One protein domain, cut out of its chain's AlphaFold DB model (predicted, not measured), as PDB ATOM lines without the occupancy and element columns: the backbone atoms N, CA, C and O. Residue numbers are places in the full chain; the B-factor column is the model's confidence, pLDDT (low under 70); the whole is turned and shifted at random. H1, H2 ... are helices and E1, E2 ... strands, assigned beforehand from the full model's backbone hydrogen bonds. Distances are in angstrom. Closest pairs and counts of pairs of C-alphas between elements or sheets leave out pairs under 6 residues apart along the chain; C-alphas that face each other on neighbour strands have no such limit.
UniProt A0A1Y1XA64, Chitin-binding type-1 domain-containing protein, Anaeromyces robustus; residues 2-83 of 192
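AT A GLANCE: This is residues 2 to 83 of the 192 residues of the protein "Chitin-binding type-1 domain-containing protein" of Anaeromyces robustus (UniProt A0A1Y1XA64). A strongly twisted sheet of four antiparallel strands makes a small body, and one helix, H1, sticks out from it like a handle, with residues 2 to 15 standing free and pointing roughly in line with E1. E3 bends sharply, and its far half goes on with E4 beyond E2; after E4, residues 64 to 83 fold back beside that strand and then cross over to the E1 side. The printed part has 82 residues, with one named helix and four named strands in the order H1, E1, E2, E3, E4, and the class is mixed. The sheet's order is E1, E2, E3, E4, a meander, each strand the antiparallel neighbour of the one before. The whole is loose, with a radius of gyration of the C-alphas of 14.7 A, and elongated, spanning 52 by 32 by 23 A.

IN THESE COORDINATES: In the sheet, E1 holds residues 22 to 26 and is 13.4 A long, and E2 holds residues 31 to 36, 16.6 A. E3, residues 41 to 49, is the longest strand, 21.5 A. E4, residues 57 to 63, is 16.3 A long and ends with C-alpha 63 at (381.212, 573.548, 331.318). H1, residues 2 to 17, is 22.0 A long, from C-alpha 2 at (359.148, 571.252, 363.659) to C-alpha 17 at (377.310, 569.942, 351.225).

HOW THE PARTS SIT: E2 and E3 are inner strands, antiparallel at 134 degrees between their directions, with N 34 and O 43 2.9 A apart, within hydrogen-bond range. E3 bends by 76 degrees at residue 46; the C-alphas of Thr 31 and Phe 46 face each other at 4.8 A. E4, an edge strand, is antiparallel to E3 at 143 degrees, with N 49 and O 57 2.8 A apart, within hydrogen-bond range. E1, the other edge strand, is antiparallel to E2 at 164 degrees, with N 24 and O 33 3.1 A apart, within hydrogen-bond range. The hairpins are E1 and E2, E2 and E3, and E3 and E4. E1 and E4 are apart. Outside the named strands, residues 72 to 73 pair antiparallel with residues 57 to 58 of E4, and residues 68 to 69 with residues 61 to 62 of E4. H1 is not on the sheet and is apart from E2, E3 and E4; every O i to N i+4 pair inside it is within hydrogen-bond range.

THE WHOLE: The two C-alphas farthest apart, those of Lys 2 and Asn 28, are 52.8 A apart. Without residues 2 to 15, the body of 68 residues spans 31 by 28 by 22 A. The printed part has no cut and no long link. The mean pLDDT of the printed part is 71.3; residues 2 to 3, residue 5, residues 8 to 30 and residues 75 to 79 are under 70.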
ATOM      1  N   LYS A   2     357.944 570.398 363.825       69.69
ATOM      2  CA  LYS A   2     359.148 571.252 363.659       69.69
ATOM      3  C   LYS A   2     360.491 570.496 363.694       69.69
ATOM      4  O   LYS A   2     361.381 570.825 362.922       69.69
ATOM      5  N   LEU A   3     360.616 569.460 364.530       69.31
ATOM      6  CA  LEU A   3     361.853 568.674 364.662       69.31
ATOM      7  C   LEU A   3     362.156 567.818 363.416       69.31
ATOM      8  O   LEU A   3     363.301 567.734 362.992       69.31
ATOM      9  N   ILE A   4     361.120 567.246 362.791       74.69
ATOM     10  CA  ILE A   4     361.242 566.472 361.545       74.69
ATOM     11  C   ILE A   4     361.622 567.397 360.382       74.69
ATOM     12  O   ILE A   4     362.469 567.041 359.574       74.69
ATOM     13  N   LEU A   5     361.057 568.609 360.329       67.88
ATOM     14  CA  LEU A   5     361.400 569.599 359.306       67.88
ATOM     15  C   LEU A   5     362.860 570.075 359.429       67.88
ATOM     16  O   LEU A   5     363.546 570.181 358.418       67.88
ATOM     17  N   LEU A   6     363.355 570.292 360.654       70.25
ATOM     18  CA  LEU A   6     364.760 570.627 360.929       70.25
ATOM     19  C   LEU A   6     365.722 569.486 360.563       70.25
ATOM     20  O   LEU A   6     366.785 569.753 360.014       70.25
ATOM     21  N   LEU A   7     365.336 568.230 360.815       71.12
ATOM     22  CA  LEU A   7     366.091 567.040 360.405       71.12
ATOM     23  C   LEU A   7     366.106 566.851 358.882       71.12
ATOM     24  O   LEU A   7     367.139 566.525 358.311       71.12
ATOM     25  N   LEU A   8     364.986 567.080 358.196       63.66
ATOM     26  CA  LEU A   8     364.928 566.994 356.734       63.66
ATOM     27  C   LEU A   8     365.729 568.118 356.066       63.66
ATOM     28  O   LEU A   8     366.432 567.854 355.091       63.66
ATOM     29  N   LEU A   9     365.676 569.340 356.612       57.09
ATOM     30  CA  LEU A   9     366.502 570.473 356.183       57.09
ATOM     31  C   LEU A   9     367.988 570.206 356.431       57.09
ATOM     32  O   LEU A   9     368.796 570.458 355.545       57.09
ATOM     33  N   SER A  10     368.365 569.645 357.582       55.91
ATOM     34  CA  SER A  10     369.763 569.300 357.854       55.91
ATOM     35  C   SER A  10     370.253 568.155 356.970       55.91
ATOM     36  O   SER A  10     371.356 568.247 356.454       55.91
ATOM     37  N   ILE A  11     369.440 567.132 356.690       55.41
ATOM     38  CA  ILE A  11     369.792 566.051 355.753       55.41
ATOM     39  C   ILE A  11     369.926 566.575 354.316       55.41
ATOM     40  O   ILE A  11     370.843 566.163 353.607       55.41
ATOM     41  N   THR A  12     369.056 567.484 353.866       51.91
ATOM     42  CA  THR A  12     369.180 568.112 352.533       51.91
ATOM     43  C   THR A  12     370.372 569.060 352.452       51.91
ATOM     44  O   THR A  12     371.097 569.018 351.464       51.91
ATOM     45  N   LEU A  13     370.655 569.838 353.501       47.53
ATOM     46  CA  LEU A  13     371.886 570.626 353.621       47.53
ATOM     47  C   LEU A  13     373.131 569.729 353.623       47.53
ATOM     48  O   LEU A  13     374.073 570.018 352.899       47.53
ATOM     49  N   ILE A  14     373.124 568.610 354.351       48.28
ATOM     50  CA  ILE A  14     374.228 567.642 354.389       48.28
ATOM     51  C   ILE A  14     374.418 566.979 353.024       48.28
ATOM     52  O   ILE A  14     375.550 566.862 352.583       48.28
ATOM     53  N   LYS A  15     373.352 566.597 352.312       42.12
ATOM     54  CA  LYS A  15     373.453 566.053 350.944       42.12
ATOM     55  C   LYS A  15     373.924 567.095 349.923       42.12
ATOM     56  O   LYS A  15     374.690 566.745 349.037       42.12
ATOM     57  N   ASN A  16     373.531 568.361 350.077       42.44
ATOM     58  CA  ASN A  16     374.008 569.468 349.238       42.44
ATOM     59  C   ASN A  16     375.468 569.855 349.542       42.44
ATOM     60  O   ASN A  16     376.193 570.262 348.639       42.44
ATOM     61  N   VAL A  17     375.915 569.716 350.795       41.78
ATOM     62  CA  VAL A  17     377.310 569.942 351.225       41.78
ATOM     63  C   VAL A  17     378.204 568.736 350.895       41.78
ATOM     64  O   VAL A  17     379.375 568.911 350.573       41.78
ATOM     65  N   LEU A  18     377.648 567.522 350.919       40.34
ATOM     66  CA  LEU A  18     378.275 566.251 350.536       40.34
ATOM     67  C   LEU A  18     377.841 565.807 349.133       40.34
ATOM     68  O   LEU A  18     377.687 564.610 348.874       40.34
ATOM     69  N   GLY A  19     377.621 566.758 348.224       41.19
ATOM     70  CA  GLY A  19     377.450 566.430 346.815       41.19
ATOM     71  C   GLY A  19     378.666 565.618 346.369       41.19
ATOM     72  O   GLY A  19     379.803 566.081 346.502       41.19
ATOM     73  N   LYS A  20     378.446 564.382 345.909       43.66
ATOM     74  CA  LYS A  20     379.527 563.539 345.388       43.66
ATOM     75  C   LYS A  20     380.215 564.315 344.272       43.66
ATOM     76  O   LYS A  20     379.570 564.748 343.326       43.66
ATOM     77  N   THR A  21     381.514 564.529 344.413       49.59
ATOM     78  CA  THR A  21     382.324 565.244 343.429       49.59
ATOM     79  C   THR A  21     383.236 564.229 342.761       49.59
ATOM     80  O   THR A  21     384.073 563.587 343.392       49.59
ATOM     81  N   TRP A  22     382.973 564.013 341.480       57.06
ATOM     82  CA  TRP A  22     383.598 563.008 340.630       57.06
ATOM     83  C   TRP A  22     384.832 563.628 339.978       57.06
ATOM     84  O   TRP A  22     384.687 564.700 339.411       57.06
ATOM     85  N   TYR A  23     386.022 563.024 340.031       59.50
ATOM     86  CA  TYR A  23     387.130 563.492 339.196       59.50
ATOM     87  C   TYR A  23     387.839 562.374 338.434       59.50
ATOM     88  O   TYR A  23     388.135 561.306 338.971       59.50
ATOM     89  N   HIS A  24     388.126 562.650 337.162       66.75
ATOM     90  CA  HIS A  24     389.000 561.847 336.311       66.75
ATOM     91  C   HIS A  24     390.191 562.705 335.882       66.75
ATOM     92  O   HIS A  24     390.010 563.800 335.344       66.75
ATOM     93  N   THR A  25     391.402 562.221 336.158       61.78
ATOM     94  CA  THR A  25     392.650 562.871 335.752       61.78
ATOM     95  C   THR A  25     393.118 562.266 334.441       61.78
ATOM     96  O   THR A  25     393.373 561.065 334.377       61.78
ATOM     97  N   ASN A  26     393.297 563.105 333.423       61.16
ATOM     98  CA  ASN A  26     394.120 562.736 332.281       61.16
ATOM     99  C   ASN A  26     395.547 563.224 332.552       61.16
ATOM    100  O   ASN A  26     395.819 564.424 332.621       61.16
ATOM    101  N   THR A  27     396.451 562.267 332.752       51.12
ATOM    102  CA  THR A  27     397.825 562.473 333.221       51.12
ATOM    103  C   THR A  27     398.708 563.268 332.265       51.12
ATOM    104  O   THR A  27     399.759 563.737 332.688       51.12
ATOM    105  N   ASN A  28     398.303 563.459 331.006       54.12
ATOM    106  CA  ASN A  28     399.187 564.046 329.999       54.12
ATOM    107  C   ASN A  28     399.150 565.585 329.961       54.12
ATOM    108  O   ASN A  28     400.154 566.187 329.599       54.12
ATOM    109  N   ASN A  29     398.049 566.228 330.384       58.88
ATOM    110  CA  ASN A  29     397.819 567.667 330.148       58.88
ATOM    111  C   ASN A  29     397.318 568.468 331.370       58.88
ATOM    112  O   ASN A  29     396.768 569.551 331.194       58.88
ATOM    113  N   ASN A  30     397.447 567.961 332.605       69.31
ATOM    114  CA  ASN A  30     396.939 568.636 333.820       69.31
ATOM    115  C   ASN A  30     395.450 569.040 333.749       69.31
ATOM    116  O   ASN A  30     395.038 570.032 334.345       69.31
ATOM    117  N   THR A  31     394.637 568.269 333.029       75.88
ATOM    118  CA  THR A  31     393.198 568.513 332.902       75.88
ATOM    119  C   THR A  31     392.404 567.562 333.783       75.88
ATOM    120  O   THR A  31     392.763 566.395 333.971       75.88
ATOM    121  N   TYR A  32     391.292 568.067 334.304       80.00
ATOM    122  CA  TYR A  32     390.442 567.359 335.252       80.00
ATOM    123  C   TYR A  32     388.995 567.436 334.791       80.00
ATOM    124  O   TYR A  32     388.508 568.512 334.465       80.00
ATOM    125  N   MET A  33     388.291 566.311 334.779       80.06
ATOM    126  CA  MET A  33     386.855 566.287 334.489       80.06
ATOM    127  C   MET A  33     386.084 566.091 335.780       80.06
ATOM    128  O   MET A  33     386.410 565.168 336.518       80.06
ATOM    129  N   THR A  34     385.058 566.903 336.028       80.31
ATOM    130  CA  THR A  34     384.151 566.742 337.174       80.31
ATOM    131  C   THR A  34     382.699 566.906 336.766       80.31
ATOM    132  O   THR A  34     382.405 567.445 335.705       80.31
ATOM    133  N   ALA A  35     381.778 566.446 337.607       79.19
ATOM    134  CA  ALA A  35     380.360 566.742 337.454       79.19
ATOM    135  C   ALA A  35     379.795 567.392 338.724       79.19
ATOM    136  O   ALA A  35     380.310 567.169 339.820       79.19
ATOM    137  N   ILE A  36     378.773 568.231 338.576       76.56
ATOM    138  CA  ILE A  36     378.065 568.907 339.673       76.56
ATOM    139  C   ILE A  36     376.549 568.833 339.449       76.56
ATOM    140  O   ILE A  36     376.097 568.415 338.380       76.56
ATOM    141  N   ASN A  37     375.770 569.250 340.454       74.19
ATOM    142  CA  ASN A  37     374.303 569.221 340.445       74.19
ATOM    143  C   ASN A  37     373.767 567.832 340.081       74.19
ATOM    144  O   ASN A  37     373.045 567.695 339.100       74.19
ATOM    145  N   ASP A  38     374.185 566.797 340.813       71.31
ATOM    146  CA  ASP A  38     373.804 565.405 340.541       71.31
ATOM    147  C   ASP A  38     374.082 564.978 339.098       71.31
ATOM    148  O   ASP A  38     373.249 564.349 338.458       71.31
ATOM    149  N   CYS A  39     375.261 565.340 338.585       73.25
ATOM    150  CA  CYS A  39     375.723 565.063 337.226       73.25
ATOM    151  C   CYS A  39     374.997 565.812 336.089       73.25
ATOM    152  O   CYS A  39     375.271 565.543 334.921       73.25
ATOM    153  N   ASN A  40     374.144 566.794 336.402       75.12
ATOM    154  CA  ASN A  40     373.505 567.635 335.384       75.12
ATOM    155  C   ASN A  40     374.496 568.542 334.639       75.12
ATOM    156  O   ASN A  40     374.212 568.989 333.530       75.12
ATOM    157  N   ILE A  41     375.639 568.861 335.252       77.88
ATOM    158  CA  ILE A  41     376.641 569.751 334.659       77.88
ATOM    159  C   ILE A  41     377.991 569.058 334.711       77.88
ATOM    160  O   ILE A  41     378.482 568.726 335.789       77.88
ATOM    161  N   LEU A  42     378.592 568.871 333.539       81.25
ATOM    162  CA  LEU A  42     379.951 568.373 333.388       81.25
ATOM    163  C   LEU A  42     380.897 569.547 333.182       81.25
ATOM    164  O   LEU A  42     380.615 570.437 332.380       81.25
ATOM    165  N   LEU A  43     382.018 569.514 333.890       81.56
ATOM    166  CA  LEU A  43     383.062 570.522 333.846       81.56
ATOM    167  C   LEU A  43     384.391 569.894 333.430       81.56
ATOM    168  O   LEU A  43     384.720 568.778 333.843       81.56
ATOM    169  N   ILE A  44     385.175 570.656 332.681       81.81
ATOM    170  CA  ILE A  44     386.597 570.420 332.439       81.81
ATOM    171  C   ILE A  44     387.352 571.555 333.125       81.81
ATOM    172  O   ILE A  44     387.048 572.718 332.894       81.81
ATOM    173  N   CYS A  45     388.321 571.226 333.965       83.69
ATOM    174  CA  CYS A  45     389.160 572.179 334.677       83.69
ATOM    175  C   CYS A  45     390.604 572.047 334.191       83.69
ATOM    176  O   CYS A  45     391.098 570.927 334.017       83.69
ATOM    177  N   PHE A  46     391.269 573.180 333.977       82.06
ATOM    178  CA  PHE A  46     392.615 573.248 333.390       82.06
ATOM    179  C   PHE A  46     393.718 573.531 334.408       82.06
ATOM    180  O   PHE A  46     394.899 573.466 334.075       82.06
ATOM    181  N   GLY A  47     393.347 573.833 335.650       84.12
ATOM    182  CA  GLY A  47     394.302 574.149 336.692       84.12
ATOM    183  C   GLY A  47     393.999 573.462 338.011       84.12
ATOM    184  O   GLY A  47     392.955 572.836 338.224       84.12
ATOM    185  N   ARG A  48     394.971 573.585 338.914       87.38
ATOM    186  CA  ARG A  48     394.858 573.157 340.302       87.38
ATOM    187  C   ARG A  48     395.496 574.172 341.229       87.38
ATOM    188  O   ARG A  48     396.503 574.797 340.899       87.38
ATOM    189  N   LYS A  49     394.952 574.269 342.432       88.75
ATOM    190  CA  LYS A  49     395.468 575.115 343.499       88.75
ATOM    191  C   LYS A  49     395.516 574.319 344.792       88.75
ATOM    192  O   LYS A  49     394.496 573.819 345.256       88.75
ATOM    193  N   ASN A  50     396.703 574.247 345.387       88.31
ATOM    194  CA  ASN A  50     396.923 573.642 346.696       88.31
ATOM    195  C   ASN A  50     396.965 574.751 347.750       88.31
ATOM    196  O   ASN A  50     397.985 575.434 347.864       88.31
ATOM    197  N   PRO A  51     395.863 575.010 348.473       85.06
ATOM    198  CA  PRO A  51     395.883 575.996 349.542       85.06
ATOM    199  C   PRO A  51     396.753 575.511 350.713       85.06
ATOM    200  O   PRO A  51     396.880 574.311 350.942       85.06
ATOM    201  N   LEU A  52     397.306 576.452 351.486       87.94
ATOM    202  CA  LEU A  52     398.061 576.154 352.717       87.94
ATOM    203  C   LEU A  52     397.218 575.394 353.756       87.94
ATOM    204  O   LEU A  52     397.752 574.600 354.522       87.94
ATOM    205  N   PHE A  53     395.903 575.628 353.763       83.69
ATOM    206  CA  PHE A  53     394.937 574.937 354.610       83.69
ATOM    207  C   PHE A  53     393.735 574.490 353.772       83.69
ATOM    208  O   PHE A  53     393.191 575.270 352.989       83.69
ATOM    209  N   GLY A  54     393.288 573.248 353.973       82.50
ATOM    210  CA  GLY A  54     392.145 572.663 353.268       82.50
ATOM    211  C   GLY A  54     392.527 571.792 352.070       82.50
ATOM    212  O   GLY A  54     393.693 571.492 351.837       82.50
ATOM    213  N   LYS A  55     391.509 571.342 351.330       82.81
ATOM    214  CA  LYS A  55     391.665 570.430 350.187       82.81
ATOM    215  C   LYS A  55     392.114 571.158 348.920       82.81
ATOM    216  O   LYS A  55     391.756 572.322 348.714       82.81
ATOM    217  N   GLU A  56     392.830 570.435 348.057       84.75
ATOM    218  CA  GLU A  56     393.178 570.870 346.699       84.75
ATOM    219  C   GLU A  56     391.926 571.342 345.945       84.75
ATOM    220  O   GLU A  56     390.821 570.819 346.122       84.75
ATOM    221  N   LYS A  57     392.092 572.370 345.119       86.69
ATOM    222  CA  LYS A  57     391.040 572.937 344.281       86.69
ATOM    223  C   LYS A  57     391.370 572.705 342.815       86.69
ATOM    224  O   LYS A  57     392.521 572.869 342.427       86.69
ATOM    225  N   LEU A  58     390.368 572.371 342.015       85.75
ATOM    226  CA  LEU A  58     390.403 572.465 340.562       85.75
ATOM    227  C   LEU A  58     390.027 573.896 340.171       85.75
ATOM    228  O   LEU A  58     389.021 574.414 340.663       85.75
ATOM    229  N   THR A  59     390.831 574.518 339.318       86.62
ATOM    230  CA  THR A  59     390.652 575.902 338.854       86.62
ATOM    231  C   THR A  59     390.402 575.928 337.353       86.62
ATOM    232  O   THR A  59     390.590 574.921 336.662       86.62
ATOM    233  N   ASP A  60     389.965 577.086 336.853       86.12
ATOM    234  CA  ASP A  60     389.746 577.317 335.420       86.12
ATOM    235  C   ASP A  60     388.747 576.308 334.839       86.12
ATOM    236  O   ASP A  60     388.959 575.699 333.794       86.12
ATOM    237  N   CYS A  61     387.668 576.059 335.584       84.69
ATOM    238  CA  CYS A  61     386.646 575.104 335.196       84.69
ATOM    239  C   CYS A  61     385.686 575.727 334.184       84.69
ATOM    240  O   CYS A  61     385.114 576.789 334.427       84.69
ATOM    241  N   VAL A  62     385.454 575.025 333.080       82.25
ATOM    242  CA  VAL A  62     384.453 575.371 332.073       82.25
ATOM    243  C   VAL A  62     383.462 574.233 331.915       82.25
ATOM    244  O   VAL A  62     383.845 573.063 331.982       82.25
ATOM    245  N   ASP A  63     382.190 574.554 331.709       81.44
ATOM    246  CA  ASP A  63     381.212 573.548 331.318       81.44
ATOM    247  C   ASP A  63     381.287 573.222 329.823       81.44
ATOM    248  O   ASP A  63     381.966 573.864 329.020       81.44
ATOM    249  N   VAL A  64     380.541 572.190 329.454       72.06
ATOM    250  CA  VAL A  64     380.355 571.729 328.077       72.06
ATOM    251  C   VAL A  64     379.724 572.759 327.132       72.06
ATOM    252  O   VAL A  64     379.782 572.571 325.925       72.06
ATOM    253  N   GLY A  65     379.125 573.836 327.640       70.19
ATOM    254  CA  GLY A  65     378.639 574.980 326.865       70.19
ATOM    255  C   GLY A  65     379.643 576.138 326.782       70.19
ATOM    256  O   GLY A  65     379.369 577.127 326.106       70.19
ATOM    257  N   GLY A  66     380.804 576.027 327.434       72.62
ATOM    258  CA  GLY A  66     381.802 577.091 327.543       72.62
ATOM    259  C   GLY A  66     381.534 578.094 328.671       72.62
ATOM    260  O   GLY A  66     382.237 579.101 328.757       72.62
ATOM    261  N   GLY A  67     380.548 577.845 329.537       81.94
ATOM    262  CA  GLY A  67     380.314 578.642 330.737       81.94
ATOM    263  C   GLY A  67     381.472 578.494 331.720       81.94
ATOM    264  O   GLY A  67     381.962 577.389 331.938       81.94
ATOM    265  N   VAL A  68     381.929 579.601 332.305       84.12
ATOM    266  CA  VAL A  68     383.032 579.615 333.281       84.12
ATOM    267  C   VAL A  68     382.483 579.401 334.688       84.12
ATOM    268  O   VAL A  68     381.501 580.028 335.085       84.12
ATOM    269  N   TRP A  69     383.146 578.544 335.459       86.81
ATOM    270  CA  TRP A  69     382.741 578.160 336.805       86.81
ATOM    271  C   TRP A  69     383.822 578.484 337.833       86.81
ATOM    272  O   TRP A  69     385.015 578.372 337.571       86.81
ATOM    273  N   SER A  70     383.385 578.832 339.046       86.94
ATOM    274  CA  SER A  70     384.289 579.002 340.188       86.94
ATOM    275  C   SER A  70     385.000 577.699 340.564       86.94
ATOM    276  O   SER A  70     384.522 576.610 340.225       86.94
ATOM    277  N   ASP A  71     386.103 577.827 341.303       88.50
ATOM    278  CA  ASP A  71     386.933 576.720 341.780       88.50
ATOM    279  C   ASP A  71     386.117 575.573 342.393       88.50
ATOM    280  O   ASP A  71     385.185 575.779 343.182       88.50
ATOM    281  N   ARG A  72     386.514 574.337 342.082       85.62
ATOM    282  CA  ARG A  72     385.901 573.123 342.634       85.62
ATOM    283  C   ARG A  72     386.826 572.492 343.652       85.62
ATOM    284  O   ARG A  72     388.018 572.373 343.423       85.62
ATOM    285  N   THR A  73     386.292 572.053 344.786       81.56
ATOM    286  CA  THR A  73     387.078 571.225 345.709       81.56
ATOM    287  C   THR A  73     387.361 569.881 345.054       81.56
ATOM    288  O   THR A  73     386.427 569.210 344.623       81.56
ATOM    289  N   LYS A  74     388.633 569.489 344.982       74.38
ATOM    290  CA  LYS A  74     389.030 568.161 344.529       74.38
ATOM    291  C   LYS A  74     388.646 567.142 345.607       74.38
ATOM    292  O   LYS A  74     388.929 567.351 346.788       74.38
ATOM    293  N   SER A  75     387.950 566.084 345.198       65.94
ATOM    294  CA  SER A  75     387.592 564.969 346.082       65.94
ATOM    295  C   SER A  75     388.818 564.102 346.386       65.94
ATOM    296  O   SER A  75     389.802 564.141 345.648       65.94
ATOM    297  N   ASP A  76     388.753 563.310 347.456       58.94
ATOM    298  CA  ASP A  76     389.830 562.377 347.811       58.94
ATOM    299  C   ASP A  76     389.742 561.100 346.947       58.94
ATOM    300  O   ASP A  76     390.766 560.546 346.553       58.94
ATOM    301  N   ASP A  77     388.526 560.704 346.551       62.62
ATOM    302  CA  ASP A  77     388.261 559.510 345.741       62.62
ATOM    303  C   ASP A  77     388.242 559.833 344.237       62.62
ATOM    304  O   ASP A  77     387.477 560.687 343.774       62.62
ATOM    305  N   THR A  78     389.051 559.122 343.442       63.00
ATOM    306  CA  THR A  78     389.062 559.201 341.969       63.00
ATOM    307  C   THR A  78     387.815 558.539 341.386       63.00
ATOM    308  O   THR A  78     387.844 557.374 340.982       63.00
ATOM    309  N   VAL A  79     386.692 559.252 341.352       67.19
ATOM    310  CA  VAL A  79     385.458 558.725 340.761       67.19
ATOM    311  C   VAL A  79     385.255 559.308 339.369       67.19
ATOM    312  O   VAL A  79     385.060 560.508 339.218       67.19
ATOM    313  N   ASN A  80     385.280 558.464 338.337       71.56
ATOM    314  CA  ASN A  80     385.116 558.915 336.960       71.56
ATOM    315  C   ASN A  80     383.647 559.341 336.709       71.56
ATOM    316  O   ASN A  80     382.749 558.492 336.791       71.56
ATOM    317  N   PRO A  81     383.377 560.625 336.375       74.81
ATOM    318  CA  PRO A  81     382.015 561.114 336.167       74.81
ATOM    319  C   PRO A  81     381.308 560.364 335.041       74.81
ATOM    320  O   PRO A  81     380.120 560.100 335.147       74.81
ATOM    321  N   PHE A  82     382.015 559.904 334.010       74.94
ATOM    322  CA  PHE A  82     381.399 559.091 332.968       74.94
ATOM    323  C   PHE A  82     380.845 557.794 333.575       74.94
ATOM    324  O   PHE A  82     379.676 557.480 333.404       74.94
ATOM    325  N   THR A  83     381.598 557.073 334.400       73.38
ATOM    326  CA  THR A  83     381.082 555.829 335.004       73.38
ATOM    327  C   THR A  83     380.021 556.031 336.084       73.38
ATOM    328  O   THR A  83     379.280 555.095 336.366       73.38
TER     329      THR A  83